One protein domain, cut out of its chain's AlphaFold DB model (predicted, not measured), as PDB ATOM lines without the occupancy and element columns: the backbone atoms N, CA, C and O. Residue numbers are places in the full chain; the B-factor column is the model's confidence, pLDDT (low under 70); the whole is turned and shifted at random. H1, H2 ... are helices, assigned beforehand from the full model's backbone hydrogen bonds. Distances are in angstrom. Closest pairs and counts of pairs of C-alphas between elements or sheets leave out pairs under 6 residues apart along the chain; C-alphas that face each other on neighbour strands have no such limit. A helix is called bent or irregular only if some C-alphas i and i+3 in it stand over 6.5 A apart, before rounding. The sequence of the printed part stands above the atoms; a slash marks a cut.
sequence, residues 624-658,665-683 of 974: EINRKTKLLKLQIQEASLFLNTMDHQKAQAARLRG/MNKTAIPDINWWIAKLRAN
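AT A GLANCE: This is residues 624 to 658 and 665 to 683 of the 974 residues of an uncharacterized protein of Streblomastix strix (UniProt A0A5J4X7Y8). Three helices joined end to end make a wide, open U, with H1 and H3 as its arms and the short H2 in its bottom, and the longest helix, H4, runs back along the outside of that bottom. H4 meets the beginning of H3 at residues 645 to 646, and H1 stays away from both H3 and H4. The 54 printed residues, with four named helices in the order H1, H2, H3, H4 and no named strand, are all helix in class. The whole is only just loose, close to compact, with a radius of gyration of the C-alphas of 12.5 A, and flat, spanning 35 by 27 by 14 A.

HOW THE PARTS SIT: H1, residues 624 to 635, touches H2, residues 637 to 640, only at the corner by their tight link, and only just, with 3 pairs of C-alphas within 8 A; the closest are those of Lys 633 and Ala 639, 6.0 A apart. H2 and H3, residues 644 to 657, meet only through their tight link. H3 touches H4, residues 667 to 682, with residues 645 to 646 alone; the closest C-alphas are those of Thr 645 and Ala 669, 6.0 A apart. The two stand at a steep tilt of 51 degrees, opposite ways. H1 is apart from H3 and H4, and H2 is only just apart from H4, at 8.3 A. In H1 and H3 every O i to N i+4 pair is within hydrogen-bond range, in H4 10 of 12 are, and H2 is too short for such a pair.

IN THESE COORDINATES: H1 begins at C-alpha 624 (193.065, 252.703, 249.405) and is 16.3 A long. H2 is irregular, with C-alphas 637 and 640 7.4 A apart. H3 is 19.6 A long. H4, 23.6 A long, is only just irregular, with C-alphas 668 and 671 6.8 A apart, and ends at C-alpha 682 (177.005, 267.648, 259.334).

THE WHOLE: The C-alphas of Leu 656 and Ala 682, the two farthest apart, are separated by 36.6 A. Residues 659 to 664 are not printed, and C-alphas 658 and 665 are 15.6 A apart across this cut. Mean pLDDT of the printed part is 78.9, and residues 624 to 634 are under 70.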
ATOM      1  N   GLU A 624     194.403 252.524 248.854       56.62
ATOM      2  CA  GLU A 624     193.065 252.703 249.405       56.62
ATOM      3  C   GLU A 624     193.010 253.870 250.396       56.62
ATOM      4  O   GLU A 624     192.106 254.697 250.309       56.62
ATOM      5  N   ILE A 625     194.022 254.019 251.256       53.28
ATOM      6  CA  ILE A 625     194.232 255.207 252.094       53.28
ATOM      7  C   ILE A 625     194.402 256.444 251.209       53.28
ATOM      8  O   ILE A 625     193.753 257.457 251.462       53.28
ATOM      9  N   ASN A 626     195.188 256.377 250.127       44.84
ATOM     10  CA  ASN A 626     195.295 257.483 249.170       44.84
ATOM     11  C   ASN A 626     193.957 257.775 248.471       44.84
ATOM     12  O   ASN A 626     193.608 258.941 248.302       44.84
ATOM     13  N   ARG A 627     193.170 256.752 248.108       51.59
ATOM     14  CA  ARG A 627     191.833 256.917 247.512       51.59
ATOM     15  C   ARG A 627     190.848 257.561 248.493       51.59
ATOM     16  O   ARG A 627     190.186 258.520 248.111       51.59
ATOM     17  N   LYS A 628     190.797 257.097 249.745       59.41
ATOM     18  CA  LYS A 628     189.978 257.656 250.836       59.41
ATOM     19  C   LYS A 628     190.401 259.093 251.171       59.41
ATOM     20  O   LYS A 628     189.562 259.984 251.205       59.41
ATOM     21  N   THR A 629     191.703 259.359 251.280       55.88
ATOM     22  CA  THR A 629     192.258 260.711 251.501       55.88
ATOM     23  C   THR A 629     191.955 261.656 250.334       55.88
ATOM     24  O   THR A 629     191.639 262.825 250.549       55.88
ATOM     25  N   LYS A 630     192.021 261.170 249.086       61.72
ATOM     26  CA  LYS A 630     191.676 261.949 247.890       61.72
ATOM     27  C   LYS A 630     190.170 262.207 247.787       61.72
ATOM     28  O   LYS A 630     189.794 263.291 247.363       61.72
ATOM     29  N   LEU A 631     189.329 261.259 248.209       64.94
ATOM     30  CA  LEU A 631     187.876 261.431 248.301       64.94
ATOM     31  C   LEU A 631     187.506 262.484 249.358       64.94
ATOM     32  O   LEU A 631     186.797 263.433 249.041       64.94
ATOM     33  N   LEU A 632     188.079 262.395 250.563       64.94
ATOM     34  CA  LEU A 632     187.898 263.400 251.616       64.94
ATOM     35  C   LEU A 632     188.345 264.797 251.156       64.94
ATOM     36  O   LEU A 632     187.626 265.761 251.378       64.94
ATOM     37  N   LYS A 633     189.467 264.912 250.431       64.19
ATOM     38  CA  LYS A 633     189.937 266.185 249.841       64.19
ATOM     39  C   LYS A 633     189.109 266.693 248.649       64.19
ATOM     40  O   LYS A 633     189.344 267.810 248.199       64.19
ATOM     41  N   LEU A 634     188.168 265.898 248.131       69.31
ATOM     42  CA  LEU A 634     187.173 266.318 247.133       69.31
ATOM     43  C   LEU A 634     185.832 266.701 247.779       69.31
ATOM     44  O   LEU A 634     185.135 267.559 247.249       69.31
ATOM     45  N   GLN A 635     185.473 266.092 248.914       72.62
ATOM     46  CA  GLN A 635     184.275 266.443 249.691       72.62
ATOM     47  C   GLN A 635     184.506 267.618 250.657       72.62
ATOM     48  O   GLN A 635     183.563 268.313 251.018       72.62
ATOM     49  N   ILE A 636     185.748 267.828 251.094       78.38
ATOM     50  CA  ILE A 636     186.155 268.856 252.053       78.38
ATOM     51  C   ILE A 636     187.450 269.477 251.512       78.38
ATOM     52  O   ILE A 636     188.551 268.967 251.734       78.38
ATOM     53  N   GLN A 637     187.326 270.568 250.751       77.25
ATOM     54  CA  GLN A 637     188.462 271.227 250.091       77.25
ATOM     55  C   GLN A 637     189.462 271.790 251.120       77.25
ATOM     56  O   GLN A 637     190.668 271.857 250.879       77.25
ATOM     57  N   GLU A 638     188.954 272.140 252.298       83.69
ATOM     58  CA  GLU A 638     189.653 272.759 253.421       83.69
ATOM     59  C   GLU A 638     190.326 271.721 254.336       83.69
ATOM     60  O   GLU A 638     191.039 272.085 255.270       83.69
ATOM     61  N   ALA A 639     190.157 270.421 254.057       82.50
ATOM     62  CA  ALA A 639     190.677 269.312 254.861       82.50
ATOM     63  C   ALA A 639     192.179 269.435 255.154       82.50
ATOM     64  O   ALA A 639     192.639 269.112 256.246       82.50
ATOM     65  N   SER A 640     192.956 269.924 254.184       81.56
ATOM     66  CA  SER A 640     194.398 270.124 254.352       81.56
ATOM     67  C   SER A 640     194.720 271.145 255.452       81.56
ATOM     68  O   SER A 640     195.730 270.985 256.131       81.56
ATOM     69  N   LEU A 641     193.866 272.150 255.677       85.88
ATOM     70  CA  LEU A 641     194.085 273.247 256.625       85.88
ATOM     71  C   LEU A 641     194.027 272.762 258.076       85.88
ATOM     72  O   LEU A 641     194.897 273.091 258.885       85.88
ATOM     73  N   PHE A 642     193.021 271.936 258.370       85.50
ATOM     74  CA  PHE A 642     192.734 271.364 259.688       85.50
ATOM     75  C   PHE A 642     193.417 270.004 259.919       85.50
ATOM     76  O   PHE A 642     193.180 269.349 260.929       85.50
ATOM     77  N   LEU A 643     194.286 269.561 259.003       83.69
ATOM     78  CA  LEU A 643     195.201 268.437 259.232       83.69
ATOM     79  C   LEU A 643     196.622 268.895 259.589       83.69
ATOM     80  O   LEU A 643     197.287 268.203 260.355       83.69
ATOM     81  N   ASN A 644     197.077 270.069 259.119       82.44
ATOM     82  CA  ASN A 644     198.475 270.512 259.274       82.44
ATOM     83  C   ASN A 644     198.994 270.472 260.728       82.44
ATOM     84  O   ASN A 644     200.129 270.053 260.941       82.44
ATOM     85  N   THR A 645     198.184 270.849 261.728       81.75
ATOM     86  CA  THR A 645     198.584 270.803 263.152       81.75
ATOM     87  C   THR A 645     198.906 269.378 263.614       81.75
ATOM     88  O   THR A 645     199.924 269.147 264.265       81.75
ATOM     89  N   MET A 646     198.047 268.417 263.262       82.75
ATOM     90  CA  MET A 646     198.205 267.008 263.634       82.75
ATOM     91  C   MET A 646     199.305 266.335 262.814       82.75
ATOM     92  O   MET A 646     200.136 265.619 263.367       82.75
ATOM     93  N   ASP A 647     199.336 266.573 261.503       84.12
ATOM     94  CA  ASP A 647     200.315 265.969 260.600       84.12
ATOM     95  C   ASP A 647     201.737 266.467 260.891       84.12
ATOM     96  O   ASP A 647     202.680 265.681 260.812       84.12
ATOM     97  N   HIS A 648     201.904 267.723 261.327       83.25
ATOM     98  CA  HIS A 648     203.190 268.215 261.819       83.25
ATOM     99  C   HIS A 648     203.645 267.488 263.092       83.25
ATOM    100  O   HIS A 648     204.766 266.986 263.124       83.25
ATOM    101  N   GLN A 649     202.780 267.368 264.110       84.69
ATOM    102  CA  GLN A 649     203.118 266.673 265.364       84.69
ATOM    103  C   GLN A 649     203.451 265.191 265.118       84.69
ATOM    104  O   GLN A 649     204.452 264.687 265.630       84.69
ATOM    105  N   LYS A 650     202.677 264.509 264.262       84.56
ATOM    106  CA  LYS A 650     202.956 263.131 263.818       84.56
ATOM    107  C   LYS A 650     204.302 263.027 263.099       84.56
ATOM    108  O   LYS A 650     205.096 262.153 263.432       84.56
ATOM    109  N   ALA A 651     204.590 263.921 262.148       84.56
ATOM    110  CA  ALA A 651     205.849 263.915 261.405       84.56
ATOM    111  C   ALA A 651     207.063 264.215 262.302       84.56
ATOM    112  O   ALA A 651     208.100 263.564 262.174       84.56
ATOM    113  N   GLN A 652     206.935 265.156 263.243       84.56
ATOM    114  CA  GLN A 652     207.968 265.480 264.226       84.56
ATOM    115  C   GLN A 652     208.264 264.277 265.132       84.56
ATOM    116  O   GLN A 652     209.427 263.910 265.301       84.56
ATOM    117  N   ALA A 653     207.230 263.617 265.661       84.38
ATOM    118  CA  ALA A 653     207.396 262.437 266.505       84.38
ATOM    119  C   ALA A 653     207.966 261.236 265.735       84.38
ATOM    120  O   ALA A 653     208.922 260.618 266.199       84.38
ATOM    121  N   ALA A 654     207.465 260.957 264.526       86.56
ATOM    122  CA  ALA A 654     207.993 259.899 263.666       86.56
ATOM    123  C   ALA A 654     209.469 260.135 263.294       86.56
ATOM    124  O   ALA A 654     210.240 259.179 263.240       86.56
ATOM    125  N   ARG A 655     209.888 261.399 263.109       84.44
ATOM    126  CA  ARG A 655     211.296 261.779 262.884       84.44
ATOM    127  C   ARG A 655     212.179 261.575 264.122       84.44
ATOM    128  O   ARG A 655     213.351 261.256 263.963       84.44
ATOM    129  N   LEU A 656     211.647 261.789 265.327       84.94
ATOM    130  CA  LEU A 656     212.414 261.743 266.581       84.94
ATOM    131  C   LEU A 656     212.442 260.363 267.257       84.94
ATOM    132  O   LEU A 656     213.388 260.071 267.979       84.94
ATOM    133  N   ARG A 657     211.397 259.546 267.081       86.19
ATOM    134  CA  ARG A 657     211.195 258.281 267.820       86.19
ATOM    135  C   ARG A 657     210.741 257.102 266.943       86.19
ATOM    136  O   ARG A 657     210.662 255.978 267.423       86.19
ATOM    137  N   GLY A 658     210.486 257.328 265.651       82.25
ATOM    138  CA  GLY A 658     210.036 256.300 264.707       82.25
ATOM    139  C   GLY A 658     208.512 256.148 264.627       82.25
ATOM    140  O   GLY A 658     207.766 256.621 265.484       82.25
ATOM    141  N   MET A 665     199.072 264.161 271.739       81.44
ATOM    142  CA  MET A 665     198.939 265.377 270.926       81.44
ATOM    143  C   MET A 665     198.777 266.616 271.815       81.44
ATOM    144  O   MET A 665     198.141 266.577 272.868       81.44
ATOM    145  N   ASN A 666     199.341 267.741 271.374       84.88
ATOM    146  CA  ASN A 666     199.193 269.021 272.063       84.88
ATOM    147  C   ASN A 666     197.726 269.492 271.984       84.88
ATOM    148  O   ASN A 666     197.072 269.344 270.949       84.88
ATOM    149  N   LYS A 667     197.224 270.123 273.055       86.25
ATOM    150  CA  LYS A 667     195.879 270.721 273.142       86.25
ATOM    151  C   LYS A 667     195.573 271.697 271.992       86.25
ATOM    152  O   LYS A 667     194.409 271.884 271.653       86.25
ATOM    153  N   THR A 668     196.593 272.253 271.329       83.00
ATOM    154  CA  THR A 668     196.458 273.039 270.085       83.00
ATOM    155  C   THR A 668     195.812 272.286 268.912       83.00
ATOM    156  O   THR A 668     195.315 272.933 267.996       83.00
ATOM    157  N   ALA A 669     195.769 270.948 268.927       83.06
ATOM    158  CA  ALA A 669     195.064 270.141 267.927       83.06
ATOM    159  C   ALA A 669     193.552 269.988 268.204       83.06
ATOM    160  O   ALA A 669     192.805 269.639 267.291       83.06
ATOM    161  N   ILE A 670     193.076 270.266 269.426       86.38
ATOM    162  CA  ILE A 670     191.667 270.064 269.818       86.38
ATOM    163  C   ILE A 670     190.685 270.887 268.956       86.38
ATOM    164  O   ILE A 670     189.691 270.310 268.515       86.38
ATOM    165  N   PRO A 671     190.929 272.176 268.630       86.75
ATOM    166  CA  PRO A 671     190.036 272.934 267.746       86.75
ATOM    167  C   PRO A 671     189.907 272.320 266.346       86.75
ATOM    168  O   PRO A 671     188.818 272.320 265.775       86.75
ATOM    169  N   ASP A 672     190.994 271.753 265.816       86.38
ATOM    170  CA  ASP A 672     191.013 271.114 264.499       86.38
ATOM    171  C   ASP A 672     190.249 269.781 264.520       86.38
ATOM    172  O   ASP A 672     189.463 269.503 263.616       86.38
ATOM    173  N   ILE A 673     190.419 268.983 265.581       84.88
ATOM    174  CA  ILE A 673     189.669 267.736 265.806       84.88
ATOM    175  C   ILE A 673     188.169 268.029 265.965       84.88
ATOM    176  O   ILE A 673     187.344 267.373 265.331       84.88
ATOM    177  N   ASN A 674     187.803 269.058 266.733       88.94
ATOM    178  CA  ASN A 674     186.409 269.469 266.912       88.94
ATOM    179  C   ASN A 674     185.784 269.973 265.601       88.94
ATOM    180  O   ASN A 674     184.630 269.650 265.317       88.94
ATOM    181  N   TRP A 675     186.541 270.702 264.770       89.06
ATOM    182  CA  TRP A 675     186.101 271.088 263.426       89.06
ATOM    183  C   TRP A 675     185.852 269.861 262.540       89.06
ATOM    184  O   TRP A 675     184.807 269.778 261.897       89.06
ATOM    185  N   TRP A 676     186.751 268.871 262.562       86.81
ATOM    186  CA  TRP A 676     186.570 267.605 261.847       86.81
ATOM    187  C   TRP A 676     185.320 266.843 262.302       86.81
ATOM    188  O   TRP A 676     184.527 266.426 261.459       86.81
ATOM    189  N   ILE A 677     185.099 266.713 263.615       85.56
ATOM    190  CA  ILE A 677     183.900 266.074 264.181       85.56
ATOM    191  C   ILE A 677     182.633 266.809 263.723       85.56
ATOM    192  O   ILE A 677     181.686 266.167 263.271       85.56
ATOM    193  N   ALA A 678     182.612 268.144 263.778       87.50
ATOM    194  CA  ALA A 678     181.470 268.940 263.328       87.50
ATOM    195  C   ALA A 678     181.209 268.796 261.817       87.50
ATOM    196  O   ALA A 678     180.067 268.579 261.408       87.50
ATOM    197  N   LYS A 679     182.256 268.857 260.982       86.19
ATOM    198  CA  LYS A 679     182.150 268.748 259.516       86.19
ATOM    199  C   LYS A 679     181.653 267.365 259.082       86.19
ATOM    200  O   LYS A 679     180.815 267.278 258.188       86.19
ATOM    201  N   LEU A 680     182.125 266.301 259.741       83.19
ATOM    202  CA  LEU A 680     181.695 264.923 259.484       83.19
ATOM    203  C   LEU A 680     180.268 264.656 259.984       83.19
ATOM    204  O   LEU A 680     179.483 264.079 259.240       83.19
ATOM    205  N   ARG A 681     179.895 265.130 261.186       85.69
ATOM    206  CA  ARG A 681     178.512 265.035 261.702       85.69
ATOM    207  C   ARG A 681     177.501 265.753 260.807       85.69
ATOM    208  O   ARG A 681     176.399 265.256 260.626       85.69
ATOM    209  N   ALA A 682     177.872 266.902 260.243       85.00
ATOM    210  CA  ALA A 682     177.005 267.648 259.334       85.00
ATOM    211  C   ALA A 682     176.823 266.956 257.967       85.00
ATOM    212  O   ALA A 682     175.804 267.171 257.318       85.00
ATOM    213  N   ASN A 683     177.810 266.161 257.523       81.00
ATOM    214  CA  ASN A 683     177.811 265.366 256.284       81.00
ATOM    215  C   ASN A 683     177.309 266.113 255.022       81.00
ATOM    216  O   ASN A 683     176.703 265.527 254.124       81.00
TER     217      ASN A 683